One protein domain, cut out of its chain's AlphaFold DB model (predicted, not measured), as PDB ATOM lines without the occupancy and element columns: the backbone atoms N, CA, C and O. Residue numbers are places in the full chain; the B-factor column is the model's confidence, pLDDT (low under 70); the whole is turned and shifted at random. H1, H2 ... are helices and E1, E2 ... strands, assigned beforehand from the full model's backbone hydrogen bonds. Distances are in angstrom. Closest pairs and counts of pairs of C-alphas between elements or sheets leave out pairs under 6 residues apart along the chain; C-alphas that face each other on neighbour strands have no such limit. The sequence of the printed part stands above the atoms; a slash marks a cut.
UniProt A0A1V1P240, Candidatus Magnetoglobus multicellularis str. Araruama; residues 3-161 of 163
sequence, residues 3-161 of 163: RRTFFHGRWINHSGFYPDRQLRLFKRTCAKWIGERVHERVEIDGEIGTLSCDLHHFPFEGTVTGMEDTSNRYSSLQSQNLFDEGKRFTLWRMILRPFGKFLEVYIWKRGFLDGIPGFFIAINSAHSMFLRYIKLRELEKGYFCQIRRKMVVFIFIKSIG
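AT A GLANCE: This is residues 3 to 161 of the 163 residues of a protein of Candidatus Magnetoglobus multicellularis str. Araruama (UniProt A0A1V1P240). Three helices lie side by side, with H5 in the middle, H2 on one side of it and H3 on the other; the small sheet E2 E1 E5 is near the end where H5 begins. From the other end of H5 residues 144 to 161, of which 144 to 160 belong to H6, stick out as an arm, and the hairpin of E3 and E4 is set off from the helices. The printed part has 159 residues with five strands, E1 to E5, and then six helices, H1 to H6; the class is mostly helix. The sheet, in the order E2, E1, E5, is mixed, and the pair E3 and E4 is antiparallel. The whole is loose, with a radius of gyration of the C-alphas of 19.9 A, and elongated, spanning 69 by 43 by 31 A.

IN THESE COORDINATES: E1, residues 3 to 7, begins at C-alpha 3 (43.267, -38.830, -53.712). E2 is residues 10 to 12, E3 31 to 34, E4 41 to 44 and E5 55 to 57. H1 is residues 59 to 62; H2, residues 64 to 84, is 30.2 A long; H3, residues 91 to 108, is 24.8 A. H4 is residues 111 to 114. H5, residues 116 to 141, is the longest at 37.4 A and begins at C-alpha 116 (46.629, -52.656, -38.557). H6, residues 143 to 160, is 25.8 A and ends at C-alpha 160 (37.355, -10.010, -3.820).

HOW THE PARTS SIT: E1 and E2 form an antiparallel hairpin, with N 7 and O 10 2.9 A apart; E1 and E5 are parallel, with N 57 and O 4 2.8 A apart. E3 and E4 form another antiparallel hairpin, with N 41 and O 34 2.8 A apart. H1 touches H2 only at the corner, Phe 60 and Gly 66 having the closest C-alphas, 4.1 A. H5, the hub, touches H2 at Ser 75 and Arg 132, closest C-alphas 4.5 A, the same way at a steep tilt of 35.4 degrees, only just past shallow. H3 touches H5 at Pro 98 and Ala 126, 4.3 A between closest C-alphas, opposite ways at a shallow tilt of 19 degrees. H4 touches H5, closest C-alphas Gly 111 and Gly 118, 4.6 A. H5 only grazes the sheet E2 E1 E5, with residues 117 to 121. In H2, H5 and H6 every O i to N i+4 pair is within hydrogen-bond range, in H3 13 of 14; H1 and H4 are too short for such a pair.

THE WHOLE: The C-alphas farthest apart, those of Ser 52 and Gly 161, are 69.8 A apart. The printed part has no cut, and the link from E2 to E3, 18 residues, is long. Residues 144 to 161 have pLDDT under 70.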
ATOM      1  N   ARG A   3      42.423 -39.224 -54.837       91.94
ATOM      2  CA  ARG A   3      43.267 -38.830 -53.712       91.94
ATOM      3  C   ARG A   3      43.724 -40.095 -53.007       91.94
ATOM      4  O   ARG A   3      42.896 -40.842 -52.491       91.94
ATOM      5  N   ARG A   4      45.034 -40.325 -52.965       92.69
ATOM      6  CA  ARG A   4      45.618 -41.482 -52.292       92.69
ATOM      7  C   ARG A   4      46.246 -41.043 -50.984       92.69
ATOM      8  O   ARG A   4      47.119 -40.179 -50.968       92.69
ATOM      9  N   THR A   5      45.764 -41.614 -49.887       94.38
ATOM     10  CA  THR A   5      46.153 -41.199 -48.539       94.38
ATOM     11  C   THR A   5      47.272 -42.084 -47.996       94.38
ATOM     12  O   THR A   5      47.169 -43.311 -48.040       94.38
ATOM     13  N   PHE A   6      48.322 -41.458 -47.471       93.94
ATOM     14  CA  PHE A   6      49.391 -42.118 -46.729       93.94
ATOM     15  C   PHE A   6      49.121 -42.026 -45.227       93.94
ATOM     16  O   PHE A   6      48.880 -40.939 -44.702       93.94
ATOM     17  N   PHE A   7      49.161 -43.160 -44.535       95.31
ATOM     18  CA  PHE A   7      48.946 -43.219 -43.094       95.31
ATOM     19  C   PHE A   7      49.709 -44.394 -42.484       95.31
ATOM     20  O   PHE A   7      49.700 -45.499 -43.027       95.31
ATOM     21  N   HIS A   8      50.368 -44.147 -41.350       92.56
ATOM     22  CA  HIS A   8      51.080 -45.154 -40.567       92.56
ATOM     23  C   HIS A   8      52.064 -45.995 -41.405       92.56
ATOM     24  O   HIS A   8      52.058 -47.227 -41.374       92.56
ATOM     25  N   GLY A   9      52.883 -45.308 -42.210       91.69
ATOM     26  CA  GLY A   9      53.958 -45.917 -42.997       91.69
ATOM     27  C   GLY A   9      53.531 -46.581 -44.311       91.69
ATOM     28  O   GLY A   9      54.374 -47.170 -44.981       91.69
ATOM     29  N   ARG A  10      52.252 -46.505 -44.711       93.38
ATOM     30  CA  ARG A  10      51.769 -47.129 -45.952       93.38
ATOM     31  C   ARG A  10      50.677 -46.332 -46.657       93.38
ATOM     32  O   ARG A  10      49.991 -45.499 -46.069       93.38
ATOM     33  N   TRP A  11      50.472 -46.655 -47.931       95.06
ATOM     34  CA  TRP A  11      49.302 -46.208 -48.681       95.06
ATOM     35  C   TRP A  11      48.051 -46.970 -48.237       95.06
ATOM     36  O   TRP A  11      48.061 -48.203 -48.141       95.06
ATOM     37  N   ILE A  12      46.976 -46.226 -47.987       94.94
ATOM     38  CA  ILE A  12      45.659 -46.758 -47.641       94.94
ATOM     39  C   ILE A  12      44.843 -46.878 -48.924       94.94
ATOM     40  O   ILE A  12      44.596 -45.878 -49.601       94.94
ATOM     41  N   ASN A  13      44.444 -48.106 -49.262       93.69
ATOM     42  CA  ASN A  13      43.700 -48.393 -50.493       93.69
ATOM     43  C   ASN A  13      42.237 -48.779 -50.216       93.69
ATOM     44  O   ASN A  13      41.445 -48.850 -51.152       93.69
ATOM     45  N   HIS A  14      41.873 -49.020 -48.954       93.81
ATOM     46  CA  HIS A  14      40.529 -49.396 -48.532       93.81
ATOM     47  C   HIS A  14      40.044 -48.442 -47.432       93.81
ATOM     48  O   HIS A  14      40.367 -47.251 -47.446       93.81
ATOM     49  N   SER A  15      39.182 -48.903 -46.522       90.62
ATOM     50  CA  SER A  15      38.665 -48.100 -45.398       90.62
ATOM     51  C   SER A  15      37.844 -46.870 -45.836       90.62
ATOM     52  O   SER A  15      37.541 -45.976 -45.047       90.62
ATOM     53  N   GLY A  16      37.450 -46.823 -47.114       88.06
ATOM     54  CA  GLY A  16      36.749 -45.702 -47.741       88.06
ATOM     55  C   GLY A  16      37.633 -44.498 -48.061       88.06
ATOM     56  O   GLY A  16      37.090 -43.434 -48.341       88.06
ATOM     57  N   PHE A  17      38.958 -44.647 -47.999       86.62
ATOM     58  CA  PHE A  17      39.913 -43.585 -48.325       86.62
ATOM     59  C   PHE A  17      40.301 -43.584 -49.806       86.62
ATOM     60  O   PHE A  17      40.792 -42.577 -50.307       86.62
ATOM     61  N   TYR A  18      40.079 -44.696 -50.508       88.19
ATOM     62  CA  TYR A  18      40.392 -44.835 -51.922       88.19
ATOM     63  C   TYR A  18      39.340 -45.710 -52.634       88.19
ATOM     64  O   TYR A  18      38.869 -46.685 -52.041       88.19
ATOM     65  N   PRO A  19      38.955 -45.391 -53.886       86.06
ATOM     66  CA  PRO A  19      39.302 -44.182 -54.634       86.06
ATOM     67  C   PRO A  19      38.472 -42.974 -54.168       86.06
ATOM     68  O   PRO A  19      37.256 -42.941 -54.336       86.06
ATOM     69  N   ASP A  20      39.129 -41.951 -53.621       85.94
ATOM     70  CA  ASP A  20      38.473 -40.709 -53.203       85.94
ATOM     71  C   ASP A  20      38.691 -39.615 -54.251       85.94
ATOM     72  O   ASP A  20      39.759 -39.008 -54.336       85.94
ATOM     73  N   ARG A  21      37.702 -39.386 -55.117       86.75
ATOM     74  CA  ARG A  21      37.839 -38.426 -56.216       86.75
ATOM     75  C   ARG A  21      37.559 -37.007 -55.732       86.75
ATOM     76  O   ARG A  21      36.456 -36.694 -55.307       86.75
ATOM     77  N   GLN A  22      38.556 -36.139 -55.887       86.00
ATOM     78  CA  GLN A  22      38.482 -34.732 -55.502       86.00
ATOM     79  C   GLN A  22      38.464 -33.818 -56.737       86.00
ATOM     80  O   GLN A  22      39.218 -34.040 -57.700       86.00
ATOM     81  N   LEU A  23      37.624 -32.777 -56.682       88.44
ATOM     82  CA  LEU A  23      37.648 -31.646 -57.609       88.44
ATOM     83  C   LEU A  23      38.726 -30.661 -57.133       88.44
ATOM     84  O   LEU A  23      38.654 -30.143 -56.022       88.44
ATOM     85  N   ARG A  24      39.765 -30.451 -57.945       87.88
ATOM     86  CA  ARG A  24      40.940 -29.642 -57.560       87.88
ATOM     87  C   ARG A  24      41.220 -28.479 -58.499       87.88
ATOM     88  O   ARG A  24      41.712 -27.456 -58.045       87.88
ATOM     89  N   LEU A  25      40.912 -28.646 -59.782       87.06
ATOM     90  CA  LEU A  25      41.093 -27.622 -60.798       87.06
ATOM     91  C   LEU A  25      39.720 -27.209 -61.313       87.06
ATOM     92  O   LEU A  25      38.960 -28.046 -61.791       87.06
ATOM     93  N   PHE A  26      39.406 -25.928 -61.179       89.88
ATOM     94  CA  PHE A  26      38.156 -25.335 -61.634       89.88
ATOM     95  C   PHE A  26      38.376 -23.847 -61.911       89.88
ATOM     96  O   PHE A  26      39.245 -23.208 -61.312       89.88
ATOM     97  N   LYS A  27      37.582 -23.272 -62.818       87.44
ATOM     98  CA  LYS A  27      37.572 -21.821 -63.038       87.44
ATOM     99  C   LYS A  27      36.834 -21.155 -61.880       87.44
ATOM    100  O   LYS A  27      35.683 -21.489 -61.615       87.44
ATOM    101  N   ARG A  28      37.475 -20.190 -61.210       85.88
ATOM    102  CA  ARG A  28      36.918 -19.502 -60.028       85.88
ATOM    103  C   ARG A  28      35.548 -18.865 -60.289       85.88
ATOM    104  O   ARG A  28      34.711 -18.863 -59.400       85.88
ATOM    105  N   THR A  29      35.315 -18.351 -61.496       90.06
ATOM    106  CA  THR A  29      34.048 -17.717 -61.901       90.06
ATOM    107  C   THR A  29      32.876 -18.695 -62.011       90.06
ATOM    108  O   THR A  29      31.733 -18.257 -62.011       90.06
ATOM    109  N   CYS A  30      33.147 -19.999 -62.099       87.25
ATOM    110  CA  CYS A  30      32.150 -21.054 -62.311       87.25
ATOM    111  C   CYS A  30      32.045 -22.007 -61.108       87.25
ATOM    112  O   CYS A  30      31.493 -23.096 -61.236       87.25
ATOM    113  N   ALA A  31      32.621 -21.633 -59.961       88.44
ATOM    114  CA  ALA A  31      32.753 -22.499 -58.796       88.44
ATOM    115  C   ALA A  31      32.188 -21.840 -57.539       88.44
ATOM    116  O   ALA A  31      32.427 -20.659 -57.276       88.44
ATOM    117  N   LYS A  32      31.476 -22.628 -56.735       88.75
ATOM    118  CA  LYS A  32      30.933 -22.219 -55.439       88.75
ATOM    119  C   LYS A  32      31.355 -23.219 -54.372       88.75
ATOM    120  O   LYS A  32      31.322 -24.428 -54.592       88.75
ATOM    121  N   TRP A  33      31.750 -22.710 -53.212       86.81
ATOM    122  CA  TRP A  33      31.972 -23.541 -52.034       86.81
ATOM    123  C   TRP A  33      30.632 -23.789 -51.357       86.81
ATOM    124  O   TRP A  33      29.910 -22.845 -51.041       86.81
ATOM    125  N   ILE A  34      30.300 -25.059 -51.161       85.75
ATOM    126  CA  ILE A  34      29.087 -25.499 -50.480       85.75
ATOM    127  C   ILE A  34      29.445 -26.550 -49.433       85.75
ATOM    128  O   ILE A  34      30.448 -27.248 -49.563       85.75
ATOM    129  N   GLY A  35      28.595 -26.719 -48.428       81.75
ATOM    130  CA  GLY A  35      28.721 -27.799 -47.456       81.75
ATOM    131  C   GLY A  35      28.749 -27.311 -46.019       81.75
ATOM    132  O   GLY A  35      28.443 -26.165 -45.706       81.75
ATOM    133  N   GLU A  36      29.075 -28.245 -45.139       79.50
ATOM    134  CA  GLU A  36      29.121 -28.023 -43.703       79.50
ATOM    135  C   GLU A  36      30.543 -27.698 -43.228       79.50
ATOM    136  O   GLU A  36      31.510 -27.970 -43.933       79.50
ATOM    137  N   ARG A  37      30.690 -27.290 -41.959       79.56
ATOM    138  CA  ARG A  37      31.965 -26.913 -41.305       79.56
ATOM    139  C   ARG A  37      33.158 -27.875 -41.463       79.56
ATOM    140  O   ARG A  37      34.279 -27.496 -41.145       79.56
ATOM    141  N   VAL A  38      32.936 -29.134 -41.847       74.94
ATOM    142  CA  VAL A  38      33.986 -30.169 -41.985       74.94
ATOM    143  C   VAL A  38      34.034 -30.780 -43.388       74.94
ATOM    144  O   VAL A  38      35.040 -31.374 -43.773       74.94
ATOM    145  N   HIS A  39      32.963 -30.644 -44.167       75.81
ATOM    146  CA  HIS A  39      32.803 -31.301 -45.464       75.81
ATOM    147  C   HIS A  39      32.404 -30.286 -46.534       75.81
ATOM    148  O   HIS A  39      31.460 -30.501 -47.296       75.81
ATOM    149  N   GLU A  40      33.133 -29.173 -46.576       81.81
ATOM    150  CA  GLU A  40      33.047 -28.228 -47.679       81.81
ATOM    151  C   GLU A  40      33.539 -28.898 -48.964       81.81
ATOM    152  O   GLU A  40      34.568 -29.580 -48.996       81.81
ATOM    153  N   ARG A  41      32.781 -28.710 -50.036       83.81
ATOM    154  CA  ARG A  41      33.104 -29.178 -51.378       83.81
ATOM    155  C   ARG A  41      32.872 -28.055 -52.369       83.81
ATOM    156  O   ARG A  41      32.040 -27.175 -52.159       83.81
ATOM    157  N   VAL A  42      33.600 -28.117 -53.472       86.69
ATOM    158  CA  VAL A  42      33.382 -27.208 -54.591       86.69
ATOM    159  C   VAL A  42      32.321 -27.808 -55.494       86.69
ATOM    160  O   VAL A  42      32.472 -28.931 -55.975       86.69
ATOM    161  N   GLU A  43      31.262 -27.048 -55.718       87.44
ATOM    162  CA  GLU A  43      30.275 -27.305 -56.754       87.44
ATOM    163  C   GLU A  43      30.590 -26.417 -57.955       87.44
ATOM    164  O   GLU A  43      30.928 -25.239 -57.797       87.44
ATOM    165  N   ILE A  44      30.528 -26.999 -59.149       88.81
ATOM    166  CA  ILE A  44      30.741 -26.276 -60.399       88.81
ATOM    167  C   ILE A  44      29.504 -26.365 -61.271       88.81
ATOM    168  O   ILE A  44      28.827 -27.392 -61.296       88.81
ATOM    169  N   ASP A  45      29.259 -25.290 -62.005       84.38
ATOM    170  CA  ASP A  45      28.276 -25.256 -63.077       84.38
ATOM    171  C   ASP A  45      29.012 -25.494 -64.404       84.38
ATOM    172  O   ASP A  45      29.698 -24.604 -64.918       84.38
ATOM    173  N   GLY A  46      28.997 -26.745 -64.876       86.06
ATOM    174  CA  GLY A  46      29.697 -27.180 -66.086       86.06
ATOM    175  C   GLY A  46      30.144 -28.644 -66.061       86.06
ATOM    176  O   GLY A  46      29.854 -29.401 -65.135       86.06
ATOM    177  N   GLU A  47      30.872 -29.053 -67.102       86.62
ATOM    178  CA  GLU A  47      31.359 -30.427 -67.247       86.62
ATOM    179  C   GLU A  47      32.547 -30.738 -66.321       86.62
ATOM    180  O   GLU A  47      33.480 -29.945 -66.167       86.62
ATOM    181  N   ILE A  48      32.540 -31.938 -65.730       88.88
ATOM    182  CA  ILE A  48      33.609 -32.433 -64.855       88.88
ATOM    183  C   ILE A  48      34.456 -33.462 -65.611       88.88
ATOM    184  O   ILE A  48      34.018 -34.581 -65.870       88.88
ATOM    185  N   GLY A  49      35.709 -33.107 -65.896       88.38
ATOM    186  CA  GLY A  49      36.716 -34.038 -66.414       88.38
ATOM    187  C   GLY A  49      37.375 -34.886 -65.318       88.38
ATOM    188  O   GLY A  49      37.400 -34.519 -64.139       88.38
ATOM    189  N   THR A  50      37.976 -36.018 -65.703       88.56
ATOM    190  CA  THR A  50      38.764 -36.849 -64.779       88.56
ATOM    191  C   THR A  50      40.244 -36.849 -65.140       88.56
ATOM    192  O   THR A  50      40.624 -36.960 -66.297       88.56
ATOM    193  N   LEU A  51      41.084 -36.730 -64.113       88.00
ATOM    194  CA  LEU A  51      42.527 -36.934 -64.208       88.00
ATOM    195  C   LEU A  51      42.851 -38.314 -63.636       88.00
ATOM    196  O   LEU A  51      42.298 -38.680 -62.589       88.00
ATOM    197  N   SER A  52      43.711 -39.055 -64.333       84.50
ATOM    198  CA  SER A  52      44.095 -40.437 -64.023       84.50
ATOM    199  C   SER A  52      45.209 -40.554 -62.981       84.50
ATOM    200  O   SER A  52      45.367 -41.622 -62.399       84.50
ATOM    201  N   CYS A  53      45.957 -39.481 -62.720       88.38
ATOM    202  CA  CYS A  53      47.019 -39.472 -61.719       88.38
ATOM    203  C   CYS A  53      46.476 -39.376 -60.284       88.38
ATOM    204  O   CYS A  53      45.491 -38.678 -60.014       88.38
ATOM    205  N   ASP A  54      47.161 -40.058 -59.365       91.00
ATOM    206  CA  ASP A  54      46.885 -39.987 -57.934       91.00
ATOM    207  C   ASP A  54      47.426 -38.685 -57.342       91.00
ATOM    208  O   ASP A  54      48.598 -38.337 -57.489       91.00
ATOM    209  N   LEU A  55      46.578 -37.990 -56.591       91.12
ATOM    210  CA  LEU A  55      47.010 -36.938 -55.685       91.12
ATOM    211  C   LEU A  55      47.478 -37.575 -54.380       91.12
ATOM    212  O   LEU A  55      46.656 -38.032 -53.580       91.12
ATOM    213  N   HIS A  56      48.787 -37.561 -54.152       92.75
ATOM    214  CA  HIS A  56      49.363 -37.980 -52.883       92.75
ATOM    215  C   HIS A  56      48.928 -37.034 -51.764       92.75
ATOM    216  O   HIS A  56      49.121 -35.820 -51.824       92.75
ATOM    217  N   HIS A  57      48.309 -37.608 -50.742       92.69
ATOM    218  CA  HIS A  57      47.755 -36.893 -49.610       92.69
ATOM    219  C   HIS A  57      48.354 -37.450 -48.326       92.69
ATOM    220  O   HIS A  57      48.250 -38.645 -48.051       92.69
ATOM    221  N   PHE A  58      48.954 -36.567 -47.533       91.81
ATOM    222  CA  PHE A  58      49.606 -36.892 -46.266       91.81
ATOM    223  C   PHE A  58      48.832 -36.239 -45.110       91.81
ATOM    224  O   PHE A  58      49.299 -35.258 -44.531       91.81
ATOM    225  N   PRO A  59      47.601 -36.696 -44.813       88.06
ATOM    226  CA  PRO A  59      46.855 -36.174 -43.683       88.06
ATOM    227  C   PRO A  59      47.493 -36.639 -42.376       88.06
ATOM    228  O   PRO A  59      48.211 -37.640 -42.340       88.06
ATOM    229  N   PHE A  60      47.165 -35.939 -41.289       89.00
ATOM    230  CA  PHE A  60      47.498 -36.366 -39.924       89.00
ATOM    231  C   PHE A  60      49.005 -36.505 -39.657       89.00
ATOM    232  O   PHE A  60      49.397 -37.207 -38.730       89.00
ATOM    233  N   GLU A  61      49.847 -35.918 -40.515       88.56
ATOM    234  CA  GLU A  61      51.304 -36.134 -40.518       88.56
ATOM    235  C   GLU A  61      51.682 -37.623 -40.661       88.56
ATOM    236  O   GLU A  61      52.784 -38.046 -40.329       88.56
ATOM    237  N   GLY A  62      50.749 -38.454 -41.140       89.25
ATOM    238  CA  GLY A  62      50.891 -39.906 -41.184       89.25
ATOM    239  C   GLY A  62      50.867 -40.596 -39.813       89.25
ATOM    240  O   GLY A  62      51.131 -41.799 -39.760       89.25
ATOM    241  N   THR A  63      50.545 -39.884 -38.728       92.88
ATOM    242  CA  THR A  63      50.612 -40.387 -37.347       92.88
ATOM    243  C   THR A  63      49.236 -40.630 -36.731       92.88
ATOM    244  O   THR A  63      48.242 -39.992 -37.075       92.88
ATOM    245  N   VAL A  64      49.193 -41.548 -35.761       92.94
ATOM    246  CA  VAL A  64      48.007 -41.805 -34.929       92.94
ATOM    247  C   VAL A  64      47.591 -40.551 -34.158       92.94
ATOM    248  O   VAL A  64      46.414 -40.202 -34.160       92.94
ATOM    249  N   THR A  65      48.555 -39.834 -33.574       93.50
ATOM    250  CA  THR A  65      48.314 -38.587 -32.832       93.50
ATOM    251  C   THR A  65      47.601 -37.552 -33.695       93.50
ATOM    252  O   THR A  65      46.533 -37.075 -33.323       93.50
ATOM    253  N   GLY A  66      48.113 -37.285 -34.902       93.62
ATOM    254  CA  GLY A  66      47.485 -36.326 -35.810       93.62
ATOM    255  C   GLY A  66      46.065 -36.730 -36.227       93.62
ATOM    256  O   GLY A  66      45.220 -35.865 -36.491       93.62
ATOM    257  N   MET A  67      45.777 -38.037 -36.276       94.81
ATOM    258  CA  MET A  67      44.451 -38.551 -36.616       94.81
ATOM    259  C   MET A  67      43.474 -38.374 -35.452       94.81
ATOM    260  O   MET A  67      42.351 -37.919 -35.671       94.81
ATOM    261  N   GLU A  68      43.894 -38.671 -34.223       95.00
ATOM    262  CA  GLU A  68      43.096 -38.438 -33.013       95.00
ATOM    263  C   GLU A  68      42.812 -36.947 -32.795       95.00
ATOM    264  O   GLU A  68      41.657 -36.564 -32.595       95.00
ATOM    265  N   ASP A  69      43.816 -36.079 -32.943       94.88
ATOM    266  CA  ASP A  69      43.643 -34.629 -32.803       94.88
ATOM    267  C   ASP A  69      42.648 -34.080 -33.829       94.88
ATOM    268  O   ASP A  69      41.745 -33.292 -33.511       94.88
ATOM    269  N   THR A  70      42.758 -34.547 -35.076       93.56
ATOM    270  CA  THR A  70      41.825 -34.147 -36.130       93.56
ATOM    271  C   THR A  70      40.423 -34.693 -35.875       93.56
ATOM    272  O   THR A  70      39.454 -33.946 -36.022       93.56
ATOM    273  N   SER A  71      40.298 -35.949 -35.443       94.75
ATOM    274  CA  SER A  71      39.032 -36.583 -35.051       94.75
ATOM    275  C   SER A  71      38.339 -35.813 -33.922       94.75
ATOM    276  O   SER A  71      37.141 -35.504 -33.991       94.75
ATOM    277  N   ASN A  72      39.095 -35.390 -32.908       94.94
ATOM    278  CA  ASN A  72      38.573 -34.589 -31.811       94.94
ATOM    279  C   ASN A  72      38.071 -33.218 -32.296       94.94
ATOM    280  O   ASN A  72      36.945 -32.822 -31.986       94.94
ATOM    281  N   ARG A  73      38.854 -32.511 -33.120       93.38
ATOM    282  CA  ARG A  73      38.438 -31.222 -33.695       93.38
ATOM    283  C   ARG A  73      37.195 -31.365 -34.577       93.38
ATOM    284  O   ARG A  73      36.250 -30.588 -34.451       93.38
ATOM    285  N   TYR A  74      37.175 -32.364 -35.455       93.44
ATOM    286  CA  TYR A  74      36.086 -32.574 -36.408       93.44
ATOM    287  C   TYR A  74      34.800 -33.022 -35.725       93.44
ATOM    288  O   TYR A  74      33.733 -32.527 -36.075       93.44
ATOM    289  N   SER A  75      34.877 -33.888 -34.714       95.00
ATOM    290  CA  SER A  75      33.695 -34.280 -33.939       95.00
ATOM    291  C   SER A  75      33.033 -33.090 -33.236       95.00
ATOM    292  O   SER A  75      31.806 -33.053 -33.183       95.00
ATOM    293  N   SER A  76      33.805 -32.093 -32.775       93.94
ATOM    294  CA  SER A  76      33.260 -30.842 -32.217       93.94
ATOM    295  C   SER A  76      32.536 -29.994 -33.268       93.94
ATOM    296  O   SER A  76      31.433 -29.502 -33.031       93.94
ATOM    297  N   LEU A  77      33.125 -29.837 -34.455       92.88
ATOM    298  CA  LEU A  77      32.496 -29.089 -35.547       92.88
ATOM    299  C   LEU A  77      31.223 -29.789 -36.042       92.88
ATOM    300  O   LEU A  77      30.191 -29.148 -36.223       92.88
ATOM    301  N   GLN A  78      31.264 -31.116 -36.188       92.81
ATOM    302  CA  GLN A  78      30.098 -31.904 -36.581       92.81
ATOM    303  C   GLN A  78      29.000 -31.887 -35.512       92.81
ATOM    304  O   GLN A  78      27.823 -31.875 -35.863       92.81
ATOM    305  N   SER A  79      29.337 -31.872 -34.216       93.38
ATOM    306  CA  SER A  79      28.315 -31.734 -33.172       93.38
ATOM    307  C   SER A  79      27.621 -30.377 -33.231       93.38
ATOM    308  O   SER A  79      26.414 -30.320 -33.014       93.38
ATOM    309  N   GLN A  80      28.351 -29.315 -33.587       92.12
ATOM    310  CA  GLN A  80      27.760 -27.995 -33.785       92.12
ATOM    311  C   GLN A  80      26.817 -27.978 -34.993       92.12
ATOM    312  O   GLN A  80      25.727 -27.435 -34.887       92.12
ATOM    313  N   ASN A  81      27.178 -28.633 -36.105       91.56
ATOM    314  CA  ASN A  81      26.272 -28.762 -37.256       91.56
ATOM    315  C   ASN A  81      24.967 -29.462 -36.862       91.56
ATOM    316  O   ASN A  81      23.889 -28.952 -37.139       91.56
ATOM    317  N   LEU A  82      25.052 -30.594 -36.149       91.50
ATOM    318  CA  LEU A  82      23.857 -31.306 -35.683       91.50
ATOM    319  C   LEU A  82      22.992 -30.436 -34.762       91.50
ATOM    320  O   LEU A  82      21.766 -30.497 -34.843       91.50
ATOM    321  N   PHE A  83      23.624 -29.652 -33.888       92.19
ATOM    322  CA  PHE A  83      22.925 -28.749 -32.983       92.19
ATOM    323  C   PHE A  83      22.209 -27.624 -33.743       92.19
ATOM    324  O   PHE A  83      21.030 -27.382 -33.495       92.19
ATOM    325  N   ASP A  84      22.889 -26.994 -34.703       90.25
ATOM    326  CA  ASP A  84      22.337 -25.910 -35.523       90.25
ATOM    327  C   ASP A  84      21.208 -26.402 -36.447       90.25
ATOM    328  O   ASP A  84      20.243 -25.684 -36.692       90.25
ATOM    329  N   GLU A  85      21.276 -27.657 -36.900       90.44
ATOM    330  CA  GLU A  85      20.196 -28.348 -37.622       90.44
ATOM    331  C   GLU A  85      19.001 -28.724 -36.722       90.44
ATOM    332  O   GLU A  85      18.036 -29.334 -37.187       90.44
ATOM    333  N   GLY A  86      19.061 -28.432 -35.420       90.38
ATOM    334  CA  GLY A  86      18.008 -28.760 -34.459       90.38
ATOM    335  C   GLY A  86      17.892 -30.256 -34.145       90.38
ATOM    336  O   GLY A  86      16.891 -30.694 -33.568       90.38
ATOM    337  N   LYS A  87      18.894 -31.073 -34.503       90.56
ATOM    338  CA  LYS A  87      18.887 -32.505 -34.188       90.56
ATOM    339  C   LYS A  87      19.112 -32.707 -32.700       90.56
ATOM    340  O   LYS A  87      20.020 -32.136 -32.105       90.56
ATOM    341  N   ARG A  88      18.306 -33.595 -32.121       89.19
ATOM    342  CA  ARG A  88      18.369 -33.905 -30.695       89.19
ATOM    343  C   ARG A  88      19.243 -35.105 -30.370       89.19
ATOM    344  O   ARG A  88      19.363 -36.037 -31.179       89.19
ATOM    345  N   PHE A  89      19.824 -35.107 -29.173       90.75
ATOM    346  CA  PHE A  89      20.507 -36.281 -28.641       90.75
ATOM    347  C   PHE A  89      19.547 -37.472 -28.538       90.75
ATOM    348  O   PHE A  89      18.382 -37.358 -28.156       90.75
ATOM    349  N   THR A  90      20.049 -38.660 -28.860       90.88
ATOM    350  CA  THR A  90      19.319 -39.914 -28.666       90.88
ATOM    351  C   THR A  90      20.311 -41.003 -28.294       90.88
ATOM    352  O   THR A  90      21.255 -41.257 -29.046       90.88
ATOM    353  N   LEU A  91      20.075 -41.683 -27.170       88.56
ATOM    354  CA  LEU A  91      20.984 -42.707 -26.648       88.56
ATOM    355  C   LEU A  91      21.234 -43.834 -27.663       88.56
ATOM    356  O   LEU A  91      22.378 -44.183 -27.937       88.56
ATOM    357  N   TRP A  92      20.177 -44.326 -28.310       90.31
ATOM    358  CA  TRP A  92      20.294 -45.361 -29.341       90.31
ATOM    359  C   TRP A  92      21.138 -44.919 -30.540       90.31
ATOM    360  O   TRP A  92      21.909 -45.712 -31.072       90.31
ATOM    361  N   ARG A  93      21.061 -43.642 -30.947       88.81
ATOM    362  CA  ARG A  93      21.898 -43.109 -32.038       88.81
ATOM    363  C   ARG A  93      23.367 -43.042 -31.632       88.81
ATOM    364  O   ARG A  93      24.217 -43.342 -32.460       88.81
ATOM    365  N   MET A  94      23.653 -42.703 -30.377       91.69
ATOM    366  CA  MET A  94      25.014 -42.671 -29.836       91.69
ATOM    367  C   MET A  94      25.670 -44.057 -29.813       91.69
ATOM    368  O   MET A  94      26.873 -44.136 -30.003       91.69
ATOM    369  N   ILE A  95      24.909 -45.138 -29.612       91.44
ATOM    370  CA  ILE A  95      25.458 -46.504 -29.526       91.44
ATOM    371  C   ILE A  95      25.458 -47.198 -30.897       91.44
ATOM    372  O   ILE A  95      26.486 -47.699 -31.350       91.44
ATOM    373  N   LEU A  96      24.320 -47.195 -31.599       93.25
ATOM    374  CA  LEU A  96      24.154 -47.970 -32.833       93.25
ATOM    375  C   LEU A  96      24.875 -47.345 -34.035       93.25
ATOM    376  O   LEU A  96      25.359 -48.073 -34.901       93.25
ATOM    377  N   ARG A  97      24.971 -46.007 -34.119       93.75
ATOM    378  CA  ARG A  97      25.621 -45.348 -35.270       93.75
ATOM    379  C   ARG A  97      27.135 -45.578 -35.300       93.75
ATOM    380  O   ARG A  97      27.620 -45.909 -36.379       93.75
ATOM    381  N   PRO A  98      27.890 -45.440 -34.191       94.06
ATOM    382  CA  PRO A  98      29.310 -45.796 -34.169       94.06
ATOM    383  C   PRO A  98      29.568 -47.259 -34.507       94.06
ATOM    384  O   PRO A  98      30.454 -47.546 -35.305       94.06
ATOM    385  N   PHE A  99      28.754 -48.172 -33.969       95.00
ATOM    386  CA  PHE A  99      28.882 -49.596 -34.268       95.00
ATOM    387  C   PHE A  99      28.659 -49.884 -35.759       95.00
ATOM    388  O   PHE A  99      29.497 -50.507 -36.408       95.00
ATOM    389  N   GLY A 100      27.588 -49.334 -36.340       95.94
ATOM    390  CA  GLY A 100      27.352 -49.416 -37.781       95.94
ATOM    391  C   GLY A 100      28.489 -48.797 -38.598       95.94
ATOM    392  O   GLY A 100      28.877 -49.350 -39.624       95.94
ATOM    393  N   LYS A 101      29.083 -47.695 -38.119       95.12
ATOM    394  CA  LYS A 101      30.217 -47.053 -38.793       95.12
ATOM    395  C   LYS A 101      31.463 -47.930 -38.803       95.12
ATOM    396  O   LYS A 101      32.145 -47.989 -39.823       95.12
ATOM    397  N   PHE A 102      31.748 -48.614 -37.699       96.75
ATOM    398  CA  PHE A 102      32.848 -49.569 -37.634       96.75
ATOM    399  C   PHE A 102      32.668 -50.684 -38.670       96.75
ATOM    400  O   PHE A 102      33.572 -50.925 -39.464       96.75
ATOM    401  N   LEU A 103      31.485 -51.309 -38.722       96.44
ATOM    402  CA  LEU A 103      31.194 -52.376 -39.688       96.44
ATOM    403  C   LEU A 103      31.275 -51.877 -41.137       96.44
ATOM    404  O   LEU A 103      31.839 -52.555 -41.996       96.44
ATOM    405  N   GLU A 104      30.770 -50.671 -41.401       95.62
ATOM    406  CA  GLU A 104      30.866 -50.022 -42.709       95.62
ATOM    407  C   GLU A 104      32.333 -49.842 -43.136       95.62
ATOM    408  O   GLU A 104      32.700 -50.182 -44.258       95.62
ATOM    409  N   VAL A 105      33.192 -49.309 -42.263       95.94
ATOM    410  CA  VAL A 105      34.593 -49.007 -42.605       95.94
ATOM    411  C   VAL A 105      35.447 -50.274 -42.658       95.94
ATOM    412  O   VAL A 105      36.233 -50.458 -43.589       95.94
ATOM    413  N   TYR A 106      35.286 -51.166 -41.685       96.69
ATOM    414  CA  TYR A 106      36.133 -52.343 -41.555       96.69
ATOM    415  C   TYR A 106      35.732 -53.455 -42.524       96.69
ATOM    416  O   TYR A 106      36.585 -53.965 -43.245       96.69
ATOM    417  N   ILE A 107      34.441 -53.800 -42.586       95.88
ATOM    418  CA  ILE A 107      33.950 -54.937 -43.375       95.88
ATOM    419  C   ILE A 107      33.559 -54.478 -44.778       95.88
ATOM    420  O   ILE A 107      34.149 -54.926 -45.758       95.88
ATOM    421  N   TRP A 108      32.596 -53.557 -44.898       94.88
ATOM    422  CA  TRP A 108      32.018 -53.206 -46.207       94.88
ATOM    423  C   TRP A 108      33.020 -52.475 -47.098       94.88
ATOM    424  O   TRP A 108      33.164 -52.772 -48.283       94.88
ATOM    425  N   LYS A 109      33.771 -51.547 -46.508       94.62
ATOM    426  CA  LYS A 109      34.859 -50.831 -47.174       94.62
ATOM    427  C   LYS A 109      36.178 -51.590 -47.141       94.62
ATOM    428  O   LYS A 109      37.192 -51.015 -47.527       94.62
ATOM    429  N   ARG A 110      36.166 -52.864 -46.727       96.38
ATOM    430  CA  ARG A 110      37.314 -53.779 -46.747       96.38
ATOM    431  C   ARG A 110      38.549 -53.229 -46.025       96.38
ATOM    432  O   ARG A 110      39.674 -53.508 -46.427       96.38
ATOM    433  N   GLY A 111      38.356 -52.455 -44.955       94.31
ATOM    434  CA  GLY A 111      39.450 -51.903 -44.153       94.31
ATOM    435  C   GLY A 111      40.384 -52.971 -43.576       94.31
ATOM    436  O   GLY A 111      41.570 -52.714 -43.404       94.31
ATOM    437  N   PHE A 112      39.908 -54.206 -43.381       95.38
ATOM    438  CA  PHE A 112      40.766 -55.326 -42.981       95.38
ATOM    439  C   PHE A 112      41.912 -55.619 -43.977       95.38
ATOM    440  O   PHE A 112      42.962 -56.104 -43.563       95.38
ATOM    441  N   LEU A 113      41.769 -55.273 -45.266       96.12
ATOM    442  CA  LEU A 113      42.832 -55.420 -46.275       96.12
ATOM    443  C   LEU A 113      43.980 -54.414 -46.086       96.12
ATOM    444  O   LEU A 113      45.093 -54.625 -46.574       96.12
ATOM    445  N   ASP A 114      43.738 -53.327 -45.352       93.50
ATOM    446  CA  ASP A 114      44.773 -52.358 -44.996       93.50
ATOM    447  C   ASP A 114      45.549 -52.766 -43.723       93.50
ATOM    448  O   ASP A 114      46.480 -52.065 -43.329       93.50
ATOM    449  N   GLY A 115      45.229 -53.908 -43.100       94.50
ATOM    450  CA  GLY A 115      45.908 -54.431 -41.909       94.50
ATOM    451  C   GLY A 115      45.666 -53.585 -40.652       94.50
ATOM    452  O   GLY A 115      44.570 -53.065 -40.443       94.50
ATOM    453  N   ILE A 116      46.703 -53.428 -39.815       94.69
ATOM    454  CA  ILE A 116      46.629 -52.656 -38.557       94.69
ATOM    455  C   ILE A 116      46.149 -51.210 -38.798       94.69
ATOM    456  O   ILE A 116      45.233 -50.780 -38.094       94.69
ATOM    457  N   PRO A 117      46.666 -50.462 -39.798       94.25
ATOM    458  CA  PRO A 117      46.169 -49.115 -40.085       94.25
ATOM    459  C   PRO A 117      44.682 -49.071 -40.439       94.25
ATOM    460  O   PRO A 117      43.981 -48.178 -39.978       94.25
ATOM    461  N   GLY A 118      44.173 -50.045 -41.196       94.62
ATOM    462  CA  GLY A 118      42.748 -50.117 -41.539       94.62
ATOM    463  C   GLY A 118      41.848 -50.404 -40.339       94.62
ATOM    464  O   GLY A 118      40.787 -49.794 -40.191       94.62
ATOM    465  N   PHE A 119      42.292 -51.285 -39.440       96.00
ATOM    466  CA  PHE A 119      41.605 -51.528 -38.173       96.00
ATOM    467  C   PHE A 119      41.571 -50.268 -37.297       96.00
ATOM    468  O   PHE A 119      40.507 -49.888 -36.805       96.00
ATOM    469  N   PHE A 120      42.706 -49.570 -37.172       95.81
ATOM    470  CA  PHE A 120      42.781 -48.305 -36.443       95.81
ATOM    471  C   PHE A 120      41.858 -47.240 -37.050       95.81
ATOM    472  O   PHE A 120      41.091 -46.612 -36.324       95.81
ATOM    473  N   ILE A 121      41.849 -47.086 -38.379       96.00
ATOM    474  CA  ILE A 121      40.957 -46.148 -39.079       96.00
ATOM    475  C   ILE A 121      39.484 -46.463 -38.787       96.00
ATOM    476  O   ILE A 121      38.690 -45.542 -38.570       96.00
ATOM    477  N   ALA A 122      39.098 -47.742 -38.754       96.62
ATOM    478  CA  ALA A 122      37.733 -48.146 -38.434       96.62
ATOM    479  C   ALA A 122      37.343 -47.802 -36.987       96.62
ATOM    480  O   ALA A 122      36.261 -47.248 -36.766       96.62
ATOM    481  N   ILE A 123      38.226 -48.071 -36.018       96.75
ATOM    482  CA  ILE A 123      38.016 -47.700 -34.610       96.75
ATOM    483  C   ILE A 123      37.927 -46.185 -34.467       96.75
ATOM    484  O   ILE A 123      36.951 -45.690 -33.910       96.75
ATOM    485  N   ASN A 124      38.896 -45.442 -35.006       96.31
ATOM    486  CA  ASN A 124      38.923 -43.986 -34.925       96.31
ATOM    487  C   ASN A 124      37.669 -43.369 -35.567       96.31
ATOM    488  O   ASN A 124      37.061 -42.470 -34.991       96.31
ATOM    489  N   SER A 125      37.202 -43.907 -36.699       95.38
ATOM    490  CA  SER A 125      35.962 -43.460 -37.352       95.38
ATOM    491  C   SER A 125      34.726 -43.667 -36.469       95.38
ATOM    492  O   SER A 125      33.861 -42.789 -36.388       95.38
ATOM    493  N   ALA A 126      34.624 -44.817 -35.800       96.25
ATOM    494  CA  ALA A 126      33.543 -45.091 -34.857       96.25
ATOM    495  C   ALA A 126      33.654 -44.213 -33.601       96.25
ATOM    496  O   ALA A 126      32.661 -43.635 -33.158       96.25
ATOM    497  N   HIS A 127      34.863 -44.035 -33.073       96.38
ATOM    498  CA  HIS A 127      35.136 -43.172 -31.929       96.38
ATOM    499  C   HIS A 127      34.783 -41.706 -32.226       96.38
ATOM    500  O   HIS A 127      34.033 -41.087 -31.473       96.38
ATOM    501  N   SER A 128      35.194 -41.171 -33.379       95.44
ATOM    502  CA  SER A 128      34.818 -39.828 -33.843       95.44
ATOM    503  C   SER A 128      33.298 -39.657 -33.926       95.44
ATOM    504  O   SER A 128      32.763 -38.617 -33.532       95.44
ATOM    505  N   MET A 129      32.594 -40.674 -34.438       94.88
ATOM    506  CA  MET A 129      31.133 -40.698 -34.543       94.88
ATOM    507  C   MET A 129      30.473 -40.670 -33.159       94.88
ATOM    508  O   MET A 129      29.474 -39.980 -32.961       94.88
ATOM    509  N   PHE A 130      31.033 -41.409 -32.203       96.12
ATOM    510  CA  PHE A 130      30.578 -41.437 -30.819       96.12
ATOM    511  C   PHE A 130      30.776 -40.078 -30.135       96.12
ATOM    512  O   PHE A 130      29.814 -39.513 -29.604       96.12
ATOM    513  N   LEU A 131      31.984 -39.506 -30.234       95.31
ATOM    514  CA  LEU A 131      32.315 -38.190 -29.679       95.31
ATOM    515  C   LEU A 131      31.378 -37.105 -30.202       95.31
ATOM    516  O   LEU A 131      30.909 -36.277 -29.427       95.31
ATOM    517  N   ARG A 132      31.032 -37.138 -31.492       94.50
ATOM    518  CA  ARG A 132      30.060 -36.211 -32.085       94.50
ATOM    519  C   ARG A 132      28.711 -36.221 -31.354       94.50
ATOM    520  O   ARG A 132      28.135 -35.160 -31.127       94.50
ATOM    521  N   TYR A 133      28.187 -37.393 -30.989       94.50
ATOM    522  CA  TYR A 133      26.896 -37.492 -30.291       94.50
ATOM    523  C   TYR A 133      26.984 -37.106 -28.814       94.50
ATOM    524  O   TYR A 133      26.044 -36.497 -28.300       94.50
ATOM    525  N   ILE A 134      28.089 -37.421 -28.132       94.19
ATOM    526  CA  ILE A 134      28.291 -36.955 -26.755       94.19
ATOM    527  C   ILE A 134      28.435 -35.436 -26.720       94.19
ATOM    528  O   ILE A 134      27.727 -34.792 -25.953       94.19
ATOM    529  N   LYS A 135      29.251 -34.849 -27.596       94.62
ATOM    530  CA  LYS A 135      29.410 -33.391 -27.679       94.62
ATOM    531  C   LYS A 135      28.101 -32.685 -28.030       94.62
ATOM    532  O   LYS A 135      27.804 -31.639 -27.466       94.62
ATOM    533  N   LEU A 136      27.254 -33.289 -28.869       94.31
ATOM    534  CA  LEU A 136      25.895 -32.785 -29.104       94.31
ATOM    535  C   LEU A 136      25.080 -32.721 -27.800       94.31
ATOM    536  O   LEU A 136      24.452 -31.705 -27.518       94.31
ATOM    537  N   ARG A 137      25.129 -33.770 -26.971       93.56
ATOM    538  CA  ARG A 137      24.471 -33.783 -25.652       93.56
ATOM    539  C   ARG A 137      25.028 -32.702 -24.725       93.56
ATOM    540  O   ARG A 137      24.280 -32.140 -23.926       93.56
ATOM    541  N   GLU A 138      26.329 -32.425 -24.798       92.88
ATOM    542  CA  GLU A 138      26.960 -31.360 -24.010       92.88
ATOM    543  C   GLU A 138      26.477 -29.970 -24.425       92.88
ATOM    544  O   GLU A 138      26.211 -29.137 -23.553       92.88
ATOM    545  N   LEU A 139      26.323 -29.742 -25.734       91.56
ATOM    546  CA  LEU A 139      25.762 -28.512 -26.293       91.56
ATOM    547  C   LEU A 139      24.303 -28.322 -25.863       91.56
ATOM    548  O   LEU A 139      23.951 -27.255 -25.368       91.56
ATOM    549  N   GLU A 140      23.477 -29.370 -25.943       90.50
ATOM    550  CA  GLU A 140      22.075 -29.320 -25.507       90.50
ATOM    551  C   GLU A 140      21.904 -29.007 -24.021       90.50
ATOM    552  O   GLU A 140      20.989 -28.280 -23.640       90.50
ATOM    553  N   LYS A 141      22.777 -29.558 -23.172       88.69
ATOM    554  CA  LYS A 141      22.751 -29.311 -21.726       88.69
ATOM    555  C   LYS A 141      23.469 -28.025 -21.317       88.69
ATOM    556  O   LYS A 141      23.407 -27.643 -20.151       88.69
ATOM    557  N   GLY A 142      24.166 -27.370 -22.244       82.75
ATOM    558  CA  GLY A 142      24.888 -26.129 -21.990       82.75
ATOM    559  C   GLY A 142      26.078 -26.276 -21.038       82.75
ATOM    560  O   GLY A 142      26.425 -25.304 -20.361       82.75
ATOM    561  N   TYR A 143      26.734 -27.444 -20.973       75.69
ATOM    562  CA  TYR A 143      27.837 -27.669 -20.024       75.69
ATOM    563  C   TYR A 143      28.984 -26.656 -20.195       75.69
ATOM    564  O   TYR A 143      29.533 -26.176 -19.203       75.69
ATOM    565  N   PHE A 144      29.280 -26.229 -21.427       62.47
ATOM    566  CA  PHE A 144      30.284 -25.189 -21.698       62.47
ATOM    567  C   PHE A 144      29.887 -23.801 -21.168       62.47
ATOM    568  O   PHE A 144      30.738 -23.068 -20.659       62.47
ATOM    569  N   CYS A 145      28.601 -23.442 -21.231       55.44
ATOM    570  CA  CYS A 145      28.090 -22.188 -20.668       55.44
ATOM    571  C   CYS A 145      28.092 -22.234 -19.130       55.44
ATOM    572  O   CYS A 145      28.459 -21.265 -18.463       55.44
ATOM    573  N   GLN A 146      27.763 -23.393 -18.555       47.62
ATOM    574  CA  GLN A 146      27.697 -23.589 -17.110       47.62
ATOM    575  C   GLN A 146      29.085 -23.581 -16.449       47.62
ATOM    576  O   GLN A 146      29.254 -22.968 -15.394       47.62
ATOM    577  N   ILE A 147      30.090 -24.205 -17.074       58.53
ATOM    578  CA  ILE A 147      31.466 -24.229 -16.556       58.53
ATOM    579  C   ILE A 147      32.121 -22.850 -16.683       58.53
ATOM    580  O   ILE A 147      32.701 -22.381 -15.707       58.53
ATOM    581  N   ARG A 148      31.976 -22.145 -17.819       51.19
ATOM    582  CA  ARG A 148      32.511 -20.774 -17.957       51.19
ATOM    583  C   ARG A 148      31.886 -19.807 -16.953       51.19
ATOM    584  O   ARG A 148      32.616 -19.031 -16.348       51.19
ATOM    585  N   ARG A 149      30.574 -19.897 -16.697       45.38
ATOM    586  CA  ARG A 149      29.924 -19.116 -15.628       45.38
ATOM    587  C   ARG A 149      30.493 -19.445 -14.248       45.38
ATOM    588  O   ARG A 149      30.831 -18.527 -13.512       45.38
ATOM    589  N   LYS A 150      30.663 -20.728 -13.907       53.97
ATOM    590  CA  LYS A 150      31.260 -21.131 -12.621       53.97
ATOM    591  C   LYS A 150      32.709 -20.668 -12.475       53.97
ATOM    592  O   LYS A 150      33.084 -20.217 -11.403       53.97
ATOM    593  N   MET A 151      33.504 -20.745 -13.538       53.12
ATOM    594  CA  MET A 151      34.916 -20.366 -13.526       53.12
ATOM    595  C   MET A 151      35.097 -18.844 -13.415       53.12
ATOM    596  O   MET A 151      35.931 -18.395 -12.637       53.12
ATOM    597  N   VAL A 152      34.263 -18.049 -14.101       57.56
ATOM    598  CA  VAL A 152      34.223 -16.584 -13.933       57.56
ATOM    599  C   VAL A 152      33.820 -16.211 -12.506       57.56
ATOM    600  O   VAL A 152      34.495 -15.393 -11.893       57.56
ATOM    601  N   VAL A 153      32.791 -16.851 -11.938       54.91
ATOM    602  CA  VAL A 153      32.393 -16.631 -10.535       54.91
ATOM    603  C   VAL A 153      33.528 -16.995  -9.571       54.91
ATOM    604  O   VAL A 153      33.805 -16.240  -8.645       54.91
ATOM    605  N   PHE A 154      34.244 -18.097  -9.805       48.12
ATOM    606  CA  PHE A 154      35.365 -18.515  -8.955       48.12
ATOM    607  C   PHE A 154      36.565 -17.555  -9.025       48.12
ATOM    608  O   PHE A 154      37.199 -17.289  -8.005       48.12
ATOM    609  N   ILE A 155      36.866 -17.012 -10.210       57.81
ATOM    610  CA  ILE A 155      37.906 -15.985 -10.392       57.81
ATOM    611  C   ILE A 155      37.488 -14.682  -9.699       57.81
ATOM    612  O   ILE A 155      38.302 -14.072  -9.009       57.81
ATOM    613  N   PHE A 156      36.216 -14.288  -9.817       50.12
ATOM    614  CA  PHE A 156      35.693 -13.087  -9.167       50.12
ATOM    615  C   PHE A 156      35.770 -13.195  -7.636       50.12
ATOM    616  O   PHE A 156      36.276 -12.281  -6.989       50.12
ATOM    617  N   ILE A 157      35.385 -14.347  -7.069       57.25
ATOM    618  CA  ILE A 157      35.480 -14.628  -5.625       57.25
ATOM    619  C   ILE A 157      36.938 -14.590  -5.146       57.25
ATOM    620  O   ILE A 157      37.218 -13.960  -4.131       57.25
ATOM    621  N   LYS A 158      37.888 -15.174  -5.893       52.53
ATOM    622  CA  LYS A 158      39.319 -15.090  -5.546       52.53
ATOM    623  C   LYS A 158      39.900 -13.672  -5.634       52.53
ATOM    624  O   LYS A 158      40.892 -13.410  -4.965       52.53
ATOM    625  N   SER A 159      39.316 -12.768  -6.426       54.62
ATOM    626  CA  SER A 159      39.785 -11.372  -6.510       54.62
ATOM    627  C   SER A 159      39.206 -10.451  -5.427       54.62
ATOM    628  O   SER A 159      39.757  -9.381  -5.194       54.62
ATOM    629  N   ILE A 160      38.116 -10.859  -4.760       58.03
ATOM    630  CA  ILE A 160      37.355 -10.010  -3.820       58.03
ATOM    631  C   ILE A 160      37.691 -10.280  -2.349       58.03
ATOM    632  O   ILE A 160      37.406  -9.450  -1.491       58.03
ATOM    633  N   GLY A 161      38.362 -11.378  -2.020       52.72
ATOM    634  CA  GLY A 161      38.831 -11.566  -0.656       52.72
ATOM    635  C   GLY A 161      39.595 -12.860  -0.496       52.72
ATOM    636  O   GLY A 161      39.115 -13.907  -0.915       52.72
TER     637      GLY A 161